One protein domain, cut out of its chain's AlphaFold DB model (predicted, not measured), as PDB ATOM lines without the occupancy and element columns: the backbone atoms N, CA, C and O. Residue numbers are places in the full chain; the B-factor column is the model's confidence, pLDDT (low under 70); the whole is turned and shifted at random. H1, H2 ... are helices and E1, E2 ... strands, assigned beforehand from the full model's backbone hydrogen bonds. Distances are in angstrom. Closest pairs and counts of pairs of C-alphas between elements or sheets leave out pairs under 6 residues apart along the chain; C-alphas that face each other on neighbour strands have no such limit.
ATOM      1  N   GLU A  53     -33.040 -65.739  48.468       82.50
ATOM      2  CA  GLU A  53     -31.697 -66.099  48.007       82.50
ATOM      3  C   GLU A  53     -31.640 -66.171  46.480       82.50
ATOM      4  O   GLU A  53     -30.702 -65.664  45.861       82.50
ATOM      5  N   ILE A  54     -32.668 -66.765  45.870       81.12
ATOM      6  CA  ILE A  54     -32.785 -66.897  44.419       81.12
ATOM      7  C   ILE A  54     -33.096 -65.533  43.796       81.12
ATOM      8  O   ILE A  54     -32.399 -65.123  42.872       81.12
ATOM      9  N   ALA A  55     -34.048 -64.782  44.354       76.38
ATOM     10  CA  ALA A  55     -34.403 -63.438  43.905       76.38
ATOM     11  C   ALA A  55     -33.205 -62.476  43.969       76.38
ATOM     12  O   ALA A  55     -32.987 -61.683  43.056       76.38
ATOM     13  N   LYS A  56     -32.359 -62.587  45.003       80.62
ATOM     14  CA  LYS A  56     -31.107 -61.823  45.097       80.62
ATOM     15  C   LYS A  56     -30.140 -62.171  43.965       80.62
ATOM     16  O   LYS A  56     -29.498 -61.275  43.418       80.62
ATOM     17  N   LYS A  57     -30.017 -63.454  43.615       83.88
ATOM     18  CA  LYS A  57     -29.175 -63.898  42.496       83.88
ATOM     19  C   LYS A  57     -29.718 -63.389  41.158       83.88
ATOM     20  O   LYS A  57     -28.963 -62.785  40.403       83.88
ATOM     21  N   GLU A  58     -31.017 -63.560  40.913       83.88
ATOM     22  CA  GLU A  58     -31.723 -63.036  39.733       83.88
ATOM     23  C   GLU A  58     -31.531 -61.518  39.595       83.88
ATOM     24  O   GLU A  58     -31.216 -61.027  38.512       83.88
ATOM     25  N   HIS A  59     -31.652 -60.780  40.702       84.19
ATOM     26  CA  HIS A  59     -31.420 -59.336  40.749       84.19
ATOM     27  C   HIS A  59     -29.982 -58.965  40.386       84.19
ATOM     28  O   HIS A  59     -29.769 -58.066  39.577       84.19
ATOM     29  N   ILE A  60     -28.984 -59.656  40.947       85.75
ATOM     30  CA  ILE A  60     -27.571 -59.415  40.620       85.75
ATOM     31  C   ILE A  60     -27.314 -59.644  39.129       85.75
ATOM     32  O   ILE A  60     -26.614 -58.850  38.500       85.75
ATOM     33  N   ASP A  61     -27.869 -60.709  38.559       88.06
ATOM     34  CA  ASP A  61     -27.671 -61.031  37.149       88.06
ATOM     35  C   ASP A  61     -28.398 -60.034  36.232       88.06
ATOM     36  O   ASP A  61     -27.792 -59.532  35.285       88.06
ATOM     37  N   LEU A  62     -29.625 -59.622  36.575       86.69
ATOM     38  CA  LEU A  62     -30.325 -58.526  35.895       86.69
ATOM     39  C   LEU A  62     -29.536 -57.214  35.979       86.69
ATOM     40  O   LEU A  62     -29.379 -56.523  34.976       86.69
ATOM     41  N   LEU A  63     -29.006 -56.872  37.154       85.31
ATOM     42  CA  LEU A  63     -28.234 -55.651  37.349       85.31
ATOM     43  C   LEU A  63     -26.984 -55.647  36.460       85.31
ATOM     44  O   LEU A  63     -26.696 -54.626  35.844       85.31
ATOM     45  N   LYS A  64     -26.267 -56.773  36.329       88.88
ATOM     46  CA  LYS A  64     -25.122 -56.883  35.403       88.88
ATOM     47  C   LYS A  64     -25.525 -56.585  33.960       88.88
ATOM     48  O   LYS A  64     -24.796 -55.869  33.275       88.88
ATOM     49  N   GLU A  65     -26.669 -57.097  33.511       87.38
ATOM     50  CA  GLU A  65     -27.198 -56.832  32.169       87.38
ATOM     51  C   GLU A  65     -27.565 -55.355  31.987       87.38
ATOM     52  O   GLU A  65     -27.078 -54.709  31.059       87.38
ATOM     53  N   VAL A  66     -28.328 -54.781  32.921       82.62
ATOM     54  CA  VAL A  66     -28.719 -53.359  32.903       82.62
ATOM     55  C   VAL A  66     -27.493 -52.445  32.898       82.62
ATOM     56  O   VAL A  66     -27.482 -51.404  32.235       82.62
ATOM     57  N   LEU A  67     -26.432 -52.832  33.612       85.50
ATOM     58  CA  LEU A  67     -25.209 -52.046  33.703       85.50
ATOM     59  C   LEU A  67     -24.424 -51.976  32.386       85.50
ATOM     60  O   LEU A  67     -23.672 -51.006  32.225       85.50
ATOM     61  N   LYS A  68     -24.629 -52.916  31.444       86.50
ATOM     62  CA  LYS A  68     -24.035 -52.866  30.092       86.50
ATOM     63  C   LYS A  68     -24.448 -51.599  29.344       86.50
ATOM     64  O   LYS A  68     -23.635 -51.027  28.617       86.50
ATOM     65  N   ASN A  69     -25.672 -51.117  29.565       80.19
ATOM     66  CA  ASN A  69     -26.136 -49.836  29.050       80.19
ATOM     67  C   ASN A  69     -25.731 -48.699  30.000       80.19
ATOM     68  O   ASN A  69     -26.326 -48.490  31.061       80.19
ATOM     69  N   LYS A  70     -24.694 -47.947  29.616       80.06
ATOM     70  CA  LYS A  70     -24.131 -46.849  30.422       80.06
ATOM     71  C   LYS A  70     -25.113 -45.700  30.664       80.06
ATOM     72  O   LYS A  70     -24.955 -44.998  31.660       80.06
ATOM     73  N   ASP A  71     -26.131 -45.561  29.818       75.94
ATOM     74  CA  ASP A  71     -27.141 -44.506  29.920       75.94
ATOM     75  C   ASP A  71     -28.356 -44.914  30.772       75.94
ATOM     76  O   ASP A  71     -29.251 -44.094  30.993       75.94
ATOM     77  N   SER A  72     -28.395 -46.157  31.267       80.06
ATOM     78  CA  SER A  72     -29.459 -46.626  32.157       80.06
ATOM     79  C   SER A  72     -29.482 -45.839  33.461       80.06
ATOM     80  O   SER A  72     -28.471 -45.714  34.164       80.06
ATOM     81  N   ILE A  73     -30.673 -45.371  33.823       81.19
ATOM     82  CA  ILE A  73     -30.944 -44.680  35.079       81.19
ATOM     83  C   ILE A  73     -31.496 -45.705  36.062       81.19
ATOM     84  O   ILE A  73     -32.500 -46.352  35.783       81.19
ATOM     85  N   ILE A  74     -30.839 -45.841  37.211       85.56
ATOM     86  CA  ILE A  74     -31.123 -46.907  38.174       85.56
ATOM     87  C   ILE A  74     -31.339 -46.294  39.555       85.56
ATOM     88  O   ILE A  74     -30.444 -45.625  40.083       85.56
ATOM     89  N   TYR A  75     -32.508 -46.552  40.132       84.69
ATOM     90  CA  TYR A  75     -32.860 -46.162  41.489       84.69
ATOM     91  C   TYR A  75     -33.252 -47.372  42.331       84.69
ATOM     92  O   TYR A  75     -33.885 -48.300  41.843       84.69
ATOM     93  N   TYR A  76     -32.910 -47.311  43.609       84.19
ATOM     94  CA  TYR A  76     -33.493 -48.125  44.666       84.19
ATOM     95  C   TYR A  76     -34.390 -47.220  45.499       84.19
ATOM     96  O   TYR A  76     -34.066 -46.044  45.689       84.19
ATOM     97  N   SER A  77     -35.517 -47.740  45.962       82.50
ATOM     98  CA  SER A  77     -36.440 -47.009  46.829       82.50
ATOM     99  C   SER A  77     -36.780 -47.848  48.045       82.50
ATOM    100  O   SER A  77     -37.076 -49.033  47.885       82.50
ATOM    101  N   ASP A  78     -36.793 -47.224  49.217       81.00
ATOM    102  CA  ASP A  78     -37.127 -47.896  50.466       81.00
ATOM    103  C   ASP A  78     -37.916 -46.981  51.415       81.00
ATOM    104  O   ASP A  78     -37.798 -45.750  51.379       81.00
ATOM    105  N   GLY A  79     -38.740 -47.601  52.253       77.06
ATOM    106  CA  GLY A  79     -39.522 -46.964  53.304       77.06
ATOM    107  C   GLY A  79     -39.376 -47.751  54.601       77.06
ATOM    108  O   GLY A  79     -39.573 -48.958  54.628       77.06
ATOM    109  N   SER A  80     -39.055 -47.070  55.700       79.62
ATOM    110  CA  SER A  80     -38.785 -47.705  56.993       79.62
ATOM    111  C   SER A  80     -39.477 -46.970  58.134       79.62
ATOM    112  O   SER A  80     -39.613 -45.745  58.099       79.62
ATOM    113  N   LYS A  81     -39.907 -47.713  59.161       81.88
ATOM    114  CA  LYS A  81     -40.494 -47.190  60.402       81.88
ATOM    115  C   LYS A  81     -39.591 -47.549  61.570       81.88
ATOM    116  O   LYS A  81     -39.271 -48.715  61.768       81.88
ATOM    117  N   LEU A  82     -39.206 -46.540  62.342       79.50
ATOM    118  CA  LEU A  82     -38.497 -46.729  63.603       79.50
ATOM    119  C   LEU A  82     -39.446 -47.272  64.677       79.50
ATOM    120  O   LEU A  82     -40.657 -47.066  64.592       79.50
ATOM    121  N   ASP A  83     -38.891 -47.846  65.746       83.94
ATOM    122  CA  ASP A  83     -39.661 -48.298  66.920       83.94
ATOM    123  C   ASP A  83     -40.460 -47.158  67.575       83.94
ATOM    124  O   ASP A  83     -41.526 -47.369  68.146       83.94
ATOM    125  N   SER A  84     -39.986 -45.916  67.425       77.12
ATOM    126  CA  SER A  84     -40.704 -44.700  67.833       77.12
ATOM    127  C   SER A  84     -41.954 -44.400  66.991       77.12
ATOM    128  O   SER A  84     -42.660 -43.428  67.250       77.12
ATOM    129  N   GLY A  85     -42.212 -45.190  65.949       71.12
ATOM    130  CA  GLY A  85     -43.284 -45.005  64.980       71.12
ATOM    131  C   GLY A  85     -42.957 -44.011  63.865       71.12
ATOM    132  O   GLY A  85     -43.781 -43.825  62.972       71.12
ATOM    133  N   TYR A  86     -41.789 -43.363  63.889       71.31
ATOM    134  CA  TYR A  86     -41.413 -42.362  62.891       71.31
ATOM    135  C   TYR A  86     -41.006 -43.011  61.566       71.31
ATOM    136  O   TYR A  86     -40.179 -43.922  61.551       71.31
ATOM    137  N   LEU A  87     -41.549 -42.511  60.456       69.75
ATOM    138  CA  LEU A  87     -41.262 -43.013  59.116       69.75
ATOM    139  C   LEU A  87     -40.174 -42.217  58.403       69.75
ATOM    140  O   LEU A  87     -40.231 -40.985  58.311       69.75
ATOM    141  N   GLY A  88     -39.230 -42.959  57.839       69.62
ATOM    142  CA  GLY A  88     -38.229 -42.498  56.896       69.62
ATOM    143  C   GLY A  88     -38.479 -43.081  55.510       69.62
ATOM    144  O   GLY A  88     -38.956 -44.203  55.361       69.62
ATOM    145  N   VAL A  89     -38.140 -42.303  54.494       75.88
ATOM    146  CA  VAL A  89     -38.103 -42.741  53.100       75.88
ATOM    147  C   VAL A  89     -36.746 -42.426  52.527       75.88
ATOM    148  O   VAL A  89     -36.223 -41.344  52.790       75.88
ATOM    149  N   GLU A  90     -36.230 -43.317  51.690       88.25
ATOM    150  CA  GLU A  90     -35.027 -43.090  50.912       88.25
ATOM    151  C   GLU A  90     -35.224 -43.470  49.443       88.25
ATOM    152  O   GLU A  90     -35.913 -44.429  49.095       88.25
ATOM    153  N   ILE A  91     -34.572 -42.710  48.566       83.94
ATOM    154  CA  ILE A  91     -34.207 -43.195  47.239       83.94
ATOM    155  C   ILE A  91     -32.694 -43.118  47.075       83.94
ATOM    156  O   ILE A  91     -32.074 -42.118  47.446       83.94
ATOM    157  N   TYR A  92     -32.121 -44.128  46.436       85.75
ATOM    158  CA  TYR A  92     -30.700 -44.217  46.136       85.75
ATOM    159  C   TYR A  92     -30.491 -44.354  44.628       85.75
ATOM    160  O   TYR A  92     -30.991 -45.280  43.996       85.75
ATOM    161  N   ASN A  93     -29.759 -43.421  44.028       88.19
ATOM    162  CA  ASN A  93     -29.325 -43.488  42.640       88.19
ATOM    163  C   ASN A  93     -28.031 -44.301  42.555       88.19
ATOM    164  O   ASN A  93     -26.963 -43.831  42.952       88.19
ATOM    165  N   PHE A  94     -28.122 -45.483  41.953       87.56
ATOM    166  CA  PHE A  94     -27.022 -46.445  41.908       87.56
ATOM    167  C   PHE A  94     -25.826 -45.971  41.074       87.56
ATOM    168  O   PHE A  94     -24.682 -46.249  41.408       87.56
ATOM    169  N   ARG A  95     -26.067 -45.236  39.983       85.81
ATOM    170  CA  ARG A  95     -24.997 -44.787  39.072       85.81
ATOM    171  C   ARG A  95     -24.149 -43.665  39.664       85.81
ATOM    172  O   ARG A  95     -22.969 -43.567  39.359       85.81
ATOM    173  N   THR A  96     -24.768 -42.798  40.459       86.25
ATOM    174  CA  THR A  96     -24.115 -41.609  41.037       86.25
ATOM    175  C   THR A  96     -23.765 -41.780  42.509       86.25
ATOM    176  O   THR A  96     -23.204 -40.864  43.103       86.25
ATOM    177  N   SER A  97     -24.134 -42.917  43.108       88.38
ATOM    178  CA  SER A  97     -24.036 -43.169  44.547       88.38
ATOM    179  C   SER A  97     -24.658 -42.063  45.404       88.38
ATOM    180  O   SER A  97     -24.197 -41.790  46.509       88.38
ATOM    181  N   SER A  98     -25.696 -41.397  44.890       86.94
ATOM    182  CA  SER A  98     -26.373 -40.305  45.588       86.94
ATOM    183  C   SER A  98     -27.697 -40.777  46.157       86.94
ATOM    184  O   SER A  98     -28.426 -41.518  45.503       86.94
ATOM    185  N   TYR A  99     -28.039 -40.316  47.354       87.81
ATOM    186  CA  TYR A  99     -29.321 -40.618  47.977       87.81
ATOM    187  C   TYR A  99     -30.088 -39.346  48.317       87.81
ATOM    188  O   TYR A  99     -29.548 -38.233  48.348       87.81
ATOM    189  N   ARG A 100     -31.387 -39.510  48.545       79.12
ATOM    190  CA  ARG A 100     -32.223 -38.513  49.205       79.12
ATOM    191  C   ARG A 100     -33.137 -39.207  50.179       79.12
ATOM    192  O   ARG A 100     -33.749 -40.206  49.820       79.12
ATOM    193  N   SER A 101     -33.264 -38.606  51.352       82.44
ATOM    194  CA  SER A 101     -34.142 -39.087  52.397       82.44
ATOM    195  C   SER A 101     -35.169 -38.038  52.809       82.44
ATOM    196  O   SER A 101     -34.964 -36.829  52.659       82.44
ATOM    197  N   TRP A 102     -36.303 -38.522  53.308       82.19
ATOM    198  CA  TRP A 102     -37.399 -37.708  53.818       82.19
ATOM    199  C   TRP A 102     -37.939 -38.309  55.109       82.19
ATOM    200  O   TRP A 102     -38.125 -39.519  55.206       82.19
ATOM    201  N   GLY A 103     -38.238 -37.452  56.084       72.25
ATOM    202  CA  GLY A 103     -39.027 -37.831  57.251       72.25
ATOM    203  C   GLY A 103     -40.508 -37.572  56.994       72.25
ATOM    204  O   GLY A 103     -40.878 -36.450  56.645       72.25
ATOM    205  N   LEU A 104     -41.351 -38.587  57.173       70.38
ATOM    206  CA  LEU A 104     -42.796 -38.484  56.940       70.38
ATOM    207  C   LEU A 104     -43.615 -38.318  58.233       70.38
ATOM    208  O   LEU A 104     -44.790 -37.936  58.188       70.38
ATOM    209  N   GLY A 105     -42.983 -38.505  59.393       73.25
ATOM    210  CA  GLY A 105     -43.631 -38.436  60.702       73.25
ATOM    211  C   GLY A 105     -44.222 -39.777  61.136       73.25
ATOM    212  O   GLY A 105     -43.887 -40.818  60.582       73.25
ATOM    213  N   THR A 106     -45.090 -39.752  62.144       70.88
ATOM    214  CA  THR A 106     -45.599 -40.957  62.830       70.88
ATOM    215  C   THR A 106     -46.994 -41.402  62.392       70.88
ATOM    216  O   THR A 106     -47.469 -42.450  62.811       70.88
ATOM    217  N   ASN A 107     -47.679 -40.597  61.576       64.44
ATOM    218  CA  ASN A 107     -49.114 -40.756  61.294       64.44
ATOM    219  C   ASN A 107     -49.405 -41.561  60.019       64.44
ATOM    220  O   ASN A 107     -50.516 -41.496  59.497       64.44
ATOM    221  N   LEU A 108     -48.393 -42.228  59.473       63.16
ATOM    222  CA  LEU A 108     -48.478 -42.992  58.234       63.16
ATOM    223  C   LEU A 108     -48.009 -44.429  58.490       63.16
ATOM    224  O   LEU A 108     -47.387 -44.729  59.520       63.16
ATOM    225  N   GLU A 109     -48.306 -45.316  57.548       71.25
ATOM    226  CA  GLU A 109     -47.795 -46.682  57.560       71.25
ATOM    227  C   GLU A 109     -46.548 -46.824  56.686       71.25
ATOM    228  O   GLU A 109     -46.302 -46.021  55.784       71.25
ATOM    229  N   VAL A 110     -45.754 -47.872  56.939       67.19
ATOM    230  CA  VAL A 110     -44.566 -48.214  56.124       67.19
ATOM    231  C   VAL A 110     -44.927 -48.265  54.642       67.19
ATOM    232  O   VAL A 110     -44.215 -47.741  53.796       67.19
ATOM    233  N   PHE A 111     -46.107 -48.799  54.343       70.00
ATOM    234  CA  PHE A 111     -46.637 -48.863  52.992       70.00
ATOM    235  C   PHE A 111     -46.761 -47.487  52.306       70.00
ATOM    236  O   PHE A 111     -46.448 -47.351  51.123       70.00
ATOM    237  N   ASP A 112     -47.196 -46.447  53.026       67.94
ATOM    238  CA  ASP A 112     -47.300 -45.090  52.471       67.94
ATOM    239  C   ASP A 112     -45.912 -44.505  52.184       67.94
ATOM    240  O   ASP A 112     -45.710 -43.805  51.188       67.94
ATOM    241  N   ALA A 113     -44.946 -44.826  53.047       67.06
ATOM    242  CA  ALA A 113     -43.552 -44.448  52.882       67.06
ATOM    243  C   ALA A 113     -42.942 -45.104  51.630       67.06
ATOM    244  O   ALA A 113     -42.330 -44.414  50.817       67.06
ATOM    245  N   GLU A 114     -43.191 -46.393  51.410       69.62
ATOM    246  CA  GLU A 114     -42.742 -47.118  50.215       69.62
ATOM    247  C   GLU A 114     -43.349 -46.547  48.924       69.62
ATOM    248  O   GLU A 114     -42.632 -46.319  47.947       69.62
ATOM    249  N   LEU A 115     -44.651 -46.234  48.910       66.75
ATOM    250  CA  LEU A 115     -45.286 -45.595  47.750       66.75
ATOM    251  C   LEU A 115     -44.696 -44.212  47.456       66.75
ATOM    252  O   LEU A 115     -44.455 -43.874  46.294       66.75
ATOM    253  N   PHE A 116     -44.440 -43.423  48.499       71.06
ATOM    254  CA  PHE A 116     -43.785 -42.129  48.355       71.06
ATOM    255  C   PHE A 116     -42.354 -42.282  47.814       71.06
ATOM    256  O   PHE A 116     -41.947 -41.519  46.936       71.06
ATOM    257  N   ALA A 117     -41.607 -43.290  48.273       71.88
ATOM    258  CA  ALA A 117     -40.259 -43.597  47.793       71.88
ATOM    259  C   ALA A 117     -40.252 -43.878  46.284       71.88
ATOM    260  O   ALA A 117     -39.471 -43.285  45.532       71.88
ATOM    261  N   ILE A 118     -41.185 -44.718  45.832       70.06
ATOM    262  CA  ILE A 118     -41.374 -45.042  44.417       70.06
ATOM    263  C   ILE A 118     -41.686 -43.764  43.628       70.06
ATOM    264  O   ILE A 118     -41.014 -43.471  42.638       70.06
ATOM    265  N   GLU A 119     -42.645 -42.951  44.084       68.56
ATOM    266  CA  GLU A 119     -42.998 -41.684  43.430       68.56
ATOM    267  C   GLU A 119     -41.776 -40.761  43.276       68.56
ATOM    268  O   GLU A 119     -41.524 -40.227  42.189       68.56
ATOM    269  N   GLN A 120     -40.972 -40.601  44.332       78.19
ATOM    270  CA  GLN A 120     -39.770 -39.770  44.278       78.19
ATOM    271  C   GLN A 120     -38.719 -40.326  43.311       78.19
ATOM    272  O   GLN A 120     -38.094 -39.541  42.586       78.19
ATOM    273  N   ALA A 121     -38.543 -41.650  43.249       72.50
ATOM    274  CA  ALA A 121     -37.637 -42.292  42.300       72.50
ATOM    275  C   ALA A 121     -38.054 -41.986  40.852       72.50
ATOM    276  O   ALA A 121     -37.227 -41.513  40.068       72.50
ATOM    277  N   PHE A 122     -39.342 -42.131  40.518       70.94
ATOM    278  CA  PHE A 122     -39.879 -41.777  39.198       70.94
ATOM    279  C   PHE A 122     -39.697 -40.289  38.874       70.94
ATOM    280  O   PHE A 122     -39.184 -39.947  37.807       70.94
ATOM    281  N   ILE A 123     -40.037 -39.381  39.798       69.69
ATOM    282  CA  ILE A 123     -39.864 -37.932  39.591       69.69
ATOM    283  C   ILE A 123     -38.398 -37.589  39.299       69.69
ATOM    284  O   ILE A 123     -38.109 -36.741  38.447       69.69
ATOM    285  N   LYS A 124     -37.452 -38.211  40.011       74.94
ATOM    286  CA  LYS A 124     -36.019 -37.973  39.805       74.94
ATOM    287  C   LYS A 124     -35.504 -38.594  38.516       74.94
ATOM    288  O   LYS A 124     -34.779 -37.907  37.798       74.94
ATOM    289  N   GLY A 125     -35.919 -39.815  38.200       67.69
ATOM    290  CA  GLY A 125     -35.602 -40.481  36.942       67.69
ATOM    291  C   GLY A 125     -36.045 -39.666  35.735       67.69
ATOM    292  O   GLY A 125     -35.227 -39.324  34.886       67.69
ATOM    293  N   LEU A 126     -37.307 -39.228  35.717       65.56
ATOM    294  CA  LEU A 126     -37.855 -38.398  34.642       65.56
ATOM    295  C   LEU A 126     -37.103 -37.068  34.496       65.56
ATOM    296  O   LEU A 126     -36.793 -36.645  33.384       65.56
ATOM    297  N   LYS A 127     -36.741 -36.413  35.608       67.44
ATOM    298  CA  LYS A 127     -35.913 -35.194  35.569       67.44
ATOM    299  C   LYS A 127     -34.510 -35.454  35.014       67.44
ATOM    300  O   LYS A 127     -33.986 -34.602  34.298       67.44
ATOM    301  N   ALA A 128     -33.904 -36.596  35.335       67.38
ATOM    302  CA  ALA A 128     -32.598 -36.979  34.810       67.38
ATOM    303  C   ALA A 128     -32.656 -37.231  33.295       67.38
ATOM    304  O   ALA A 128     -31.811 -36.711  32.569       67.38
ATOM    305  N   ILE A 129     -33.705 -37.906  32.811       63.88
ATOM    306  CA  ILE A 129     -33.965 -38.066  31.373       63.88
ATOM    307  C   ILE A 129     -34.056 -36.687  30.702       63.88
ATOM    308  O   ILE A 129     -33.313 -36.427  29.759       63.88
ATOM    309  N   LYS A 130     -34.874 -35.769  31.243       58.31
ATOM    310  CA  LYS A 130     -35.051 -34.402  30.710       58.31
ATOM    311  C   LYS A 130     -33.743 -33.612  30.620       58.31
ATOM    312  O   LYS A 130     -33.449 -33.041  29.573       58.31
ATOM    313  N   LYS A 131     -32.942 -33.597  31.693       59.47
ATOM    314  CA  LYS A 131     -31.666 -32.857  31.745       59.47
ATOM    315  C   LYS A 131     -30.649 -33.384  30.731       59.47
ATOM    316  O   LYS A 131     -29.871 -32.615  30.176       59.47
ATOM    317  N   SER A 132     -30.640 -34.691  30.494       53.81
ATOM    318  CA  SER A 132     -29.752 -35.290  29.501       53.81
ATOM    319  C   SER A 132     -30.254 -35.107  28.067       53.81
ATOM    320  O   SER A 132     -29.439 -35.150  27.155       53.81
ATOM    321  N   SER A 133     -31.555 -34.907  27.846       50.62
ATOM    322  CA  SER A 133     -32.119 -34.634  26.514       50.62
ATOM    323  C   SER A 133     -31.919 -33.182  26.065       50.62
ATOM    324  O   SER A 133     -31.752 -32.936  24.878       50.62
ATOM    325  N   SER A 134     -31.865 -32.219  26.993       44.81
ATOM    326  CA  SER A 134     -31.666 -30.795  26.670       44.81
ATOM    327  C   SER A 134     -30.237 -30.428  26.242       44.81
ATOM    328  O   SER A 134     -30.007 -29.311  25.790       44.81
ATOM    329  N   LEU A 135     -29.264 -31.327  26.421       44.12
ATOM    330  CA  LEU A 135     -27.841 -31.087  26.134       44.12
ATOM    331  C   LEU A 135     -27.356 -31.733  24.826       44.12
ATOM    332  O   LEU A 135     -26.187 -31.585  24.480       44.12
ATOM    333  N   ILE A 136     -28.217 -32.461  24.108       41.78
ATOM    334  CA  ILE A 136     -27.814 -33.272  22.954       41.78
ATOM    335  C   ILE A 136     -28.594 -32.818  21.718       41.78
ATOM    336  O   ILE A 136     -29.814 -32.679  21.741       41.78
ATOM    337  N   ASN A 137     -27.855 -32.577  20.637       39.50
ATOM    338  CA  ASN A 137     -28.353 -32.198  19.318       39.50
ATOM    339  C   ASN A 137     -29.488 -33.161  18.866       39.50
ATOM    340  O   ASN A 137     -29.278 -34.378  18.934       39.50
ATOM    341  N   PRO A 138     -30.659 -32.683  18.385       42.34
ATOM    342  CA  PRO A 138     -31.828 -33.524  18.074       42.34
ATOM    343  C   PRO A 138     -31.583 -34.661  17.068       42.34
ATOM    344  O   PRO A 138     -32.380 -35.591  16.978       42.34
ATOM    345  N   LYS A 145     -31.326 -46.502  23.703       58.66
ATOM    346  CA  LYS A 145     -32.553 -46.607  24.501       58.66
ATOM    347  C   LYS A 145     -32.173 -46.321  25.952       58.66
ATOM    348  O   LYS A 145     -31.480 -47.121  26.577       58.66
ATOM    349  N   LYS A 146     -32.586 -45.172  26.483       65.62
ATOM    350  CA  LYS A 146     -32.427 -44.874  27.910       65.62
ATOM    351  C   LYS A 146     -33.454 -45.679  28.679       65.62
ATOM    352  O   LYS A 146     -34.646 -45.401  28.603       65.62
ATOM    353  N   GLU A 147     -32.980 -46.682  29.397       72.69
ATOM    354  CA  GLU A 147     -33.825 -47.484  30.265       72.69
ATOM    355  C   GLU A 147     -33.864 -46.869  31.663       72.69
ATOM    356  O   GLU A 147     -32.857 -46.373  32.178       72.69
ATOM    357  N   PHE A 148     -35.044 -46.897  32.275       75.81
ATOM    358  CA  PHE A 148     -35.256 -46.422  33.631       75.81
ATOM    359  C   PHE A 148     -35.689 -47.585  34.516       75.81
ATOM    360  O   PHE A 148     -36.718 -48.209  34.270       75.81
ATOM    361  N   TRP A 149     -34.898 -47.851  35.550       79.50
ATOM    362  CA  TRP A 149     -35.073 -48.969  36.464       79.50
ATOM    363  C   TRP A 149     -35.294 -48.448  37.883       79.50
ATOM    364  O   TRP A 149     -34.490 -47.662  38.394       79.50
ATOM    365  N   VAL A 150     -36.370 -48.907  38.526       75.62
ATOM    366  CA  VAL A 150     -36.630 -48.688  39.954       75.62
ATOM    367  C   VAL A 150     -36.741 -50.048  40.626       75.62
ATOM    368  O   VAL A 150     -37.659 -50.812  40.333       75.62
ATOM    369  N   PHE A 151     -35.796 -50.348  41.509       81.56
ATOM    370  CA  PHE A 151     -35.797 -51.553  42.327       81.56
ATOM    371  C   PHE A 151     -36.494 -51.277  43.657       81.56
ATOM    372  O   PHE A 151     -36.194 -50.295  44.340       81.56
ATOM    373  N   ILE A 152     -37.447 -52.144  43.988       76.75
ATOM    374  CA  ILE A 152     -38.395 -51.978  45.087       76.75
ATOM    375  C   ILE A 152     -38.432 -53.305  45.849       76.75
ATOM    376  O   ILE A 152     -38.697 -54.338  45.238       76.75
ATOM    377  N   ASP A 153     -38.187 -53.281  47.160       70.38
ATOM    378  CA  ASP A 153     -38.227 -54.490  48.009       70.38
ATOM    379  C   ASP A 153     -39.648 -54.797  48.533       70.38
ATOM    380  O   ASP A 153     -39.961 -55.889  49.004       70.38
ATOM    381  N   SER A 154     -40.576 -53.846  48.382       69.94
ATOM    382  CA  SER A 154     -41.975 -54.028  48.766       69.94
ATOM    383  C   SER A 154     -42.802 -54.711  47.685       69.94
ATOM    384  O   SER A 154     -43.406 -54.076  46.812       69.94
ATOM    385  N   GLN A 155     -42.907 -56.034  47.793       65.62
ATOM    386  CA  GLN A 155     -43.804 -56.827  46.955       65.62
ATOM    387  C   GLN A 155     -45.260 -56.333  47.051       65.62
ATOM    388  O   GLN A 155     -45.959 -56.272  46.039       65.62
ATOM    389  N   ALA A 156     -45.706 -55.910  48.241       62.72
ATOM    390  CA  ALA A 156     -47.059 -55.401  48.463       62.72
ATOM    391  C   ALA A 156     -47.314 -54.068  47.731       62.72
ATOM    392  O   ALA A 156     -48.396 -53.869  47.168       62.72
ATOM    393  N   ALA A 157     -46.324 -53.167  47.703       59.75
ATOM    394  CA  ALA A 157     -46.403 -51.916  46.950       59.75
ATOM    395  C   ALA A 157     -46.511 -52.176  45.445       59.75
ATOM    396  O   ALA A 157     -47.405 -51.627  44.795       59.75
ATOM    397  N   ILE A 158     -45.678 -53.068  44.895       60.66
ATOM    398  CA  ILE A 158     -45.715 -53.397  43.463       60.66
ATOM    399  C   ILE A 158     -47.029 -54.103  43.095       60.66
ATOM    400  O   ILE A 158     -47.669 -53.720  42.117       60.66
ATOM    401  N   GLN A 159     -47.490 -55.073  43.893       61.47
ATOM    402  CA  GLN A 159     -48.756 -55.779  43.645       61.47
ATOM    403  C   GLN A 159     -49.956 -54.829  43.630       61.47
ATOM    404  O   GLN A 159     -50.843 -54.958  42.791       61.47
ATOM    405  N   ARG A 160     -50.000 -53.837  44.527       61.06
ATOM    406  CA  ARG A 160     -51.072 -52.829  44.530       61.06
ATOM    407  C   ARG A 160     -50.937 -51.824  43.389       61.06
ATOM    408  O   ARG A 160     -51.961 -51.403  42.847       61.06
ATOM    409  N   LEU A 161     -49.720 -51.468  42.978       58.56
ATOM    410  CA  LEU A 161     -49.498 -50.685  41.758       58.56
ATOM    411  C   LEU A 161     -50.021 -51.436  40.526       58.56
ATOM    412  O   LEU A 161     -50.755 -50.845  39.738       58.56
ATOM    413  N   GLN A 162     -49.754 -52.742  40.423       59.31
ATOM    414  CA  GLN A 162     -50.294 -53.614  39.376       59.31
ATOM    415  C   GLN A 162     -51.824 -53.764  39.468       59.31
ATOM    416  O   GLN A 162     -52.522 -53.640  38.469       59.31
ATOM    417  N   LYS A 163     -52.391 -53.981  40.660       51.41
ATOM    418  CA  LYS A 163     -53.839 -54.195  40.836       51.41
ATOM    419  C   LYS A 163     -54.662 -52.922  40.605       51.41
ATOM    420  O   LYS A 163     -55.684 -52.950  39.925       51.41
ATOM    421  N   SER A 164     -54.193 -51.775  41.093       46.97
ATOM    422  CA  SER A 164     -54.829 -50.467  40.845       46.97
ATOM    423  C   SER A 164     -54.723 -49.998  39.385       46.97
ATOM    424  O   SER A 164     -55.427 -49.065  38.971       46.97
ATOM    425  N   TYR A 165     -53.857 -50.647  38.601       42.88
ATOM    426  CA  TYR A 165     -53.801 -50.548  37.148       42.88
ATOM    427  C   TYR A 165     -54.959 -51.297  36.469       42.88
ATOM    428  O   TYR A 165     -55.485 -50.813  35.472       42.88
TER     429      TYR A 165
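Overview. This is residues 53 to 138 and 145 to 165 of the 231 residues of an uncharacterized protein of Trichophyton equinum (strain ATCC MYA-4606 / CBS 127.97) (UniProt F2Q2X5). You are looking at a twisted sheet of four strands with one long helix, H2, packed over one face and the shorter helix H3 running off beyond the E4 edge, nearly square to H2. H1 slants away from the E1 and E4 side of the sheet and only grazes it; its residues 53 to 58 stick out, as do residues 133 to 138, of which 133 belongs to H2. The printed part has 107 residues, with three named helices and four named strands in the order H1 E1 E2 E3 H2 E4 H3, of mixed class. The sheet runs E3 E2 E1 E4 and is mixed, with E4 parallel to E1 and the other neighbours antiparallel. The whole is only just compact, close to loose, with a radius of gyration of the C-alphas of 15.4 A and spans of 50 by 35 by 30 A.

Along the chain. Find C-alpha 53 at (-31.697, -66.099, 48.007); from there H1, residues 53 to 68, runs 23.6 A. Next come E1, residues 73 to 81, 27.2 A long, E2, residues 87 to 93, and E3, residues 98 to 105, 23.0 A long. Find C-alpha 110 at (-44.566, -48.214, 56.124), where H2, residues 110 to 133, begins its 34.9 A. After the cut come E4, residues 148 to 152, 13.1 A long, and H3, residues 155 to 165, 15.3 A long, ending at C-alpha 165 at (-53.801, -50.548, 37.148).

Arrangement. Begin at the sheet, where E1, E2 and E3 form a meander, each strand the antiparallel neighbour of the one before, in two hairpins. Look for N 78 and O 90, 2.9 A apart, between E1 and E2, and N 100 and O 91, 2.9 A, between E2 and E3. E4 is the parallel neighbour of E1, with N 149 and O 73 at 2.8 A. H2 is on one face of the sheet, making two layers, a sheet and a helix; its closest C-alphas to E1 are those of Glu 114 and Gly 79, 4.5 A apart. With residues 111 to 115 alone H2 touches H3, the closest C-alphas being those of Leu 115 and Ala 157, 6.5 A; their lines stand only just about perpendicular, at 70.4 degrees. H3 is not on the sheet. H1 only grazes the sheet with residues 59 to 67, and is apart from H2 and H3. In H1, H2 and H3 every O i to N i+4 pair is within hydrogen-bond range.

Size, cuts and confidence. The C-alphas of Ser 84 and Pro 138 are the two farthest apart, at 51.8 A. Residues 139 to 144 are not printed, and C-alphas 138 and 145 are 14.6 A apart across this cut, which lies in the link from H2 to E4. The links that are printed whole are tight. The mean pLDDT of the printed part is 72.7; 39 residues are under 70, among them 125 to 138 and 154 to 165.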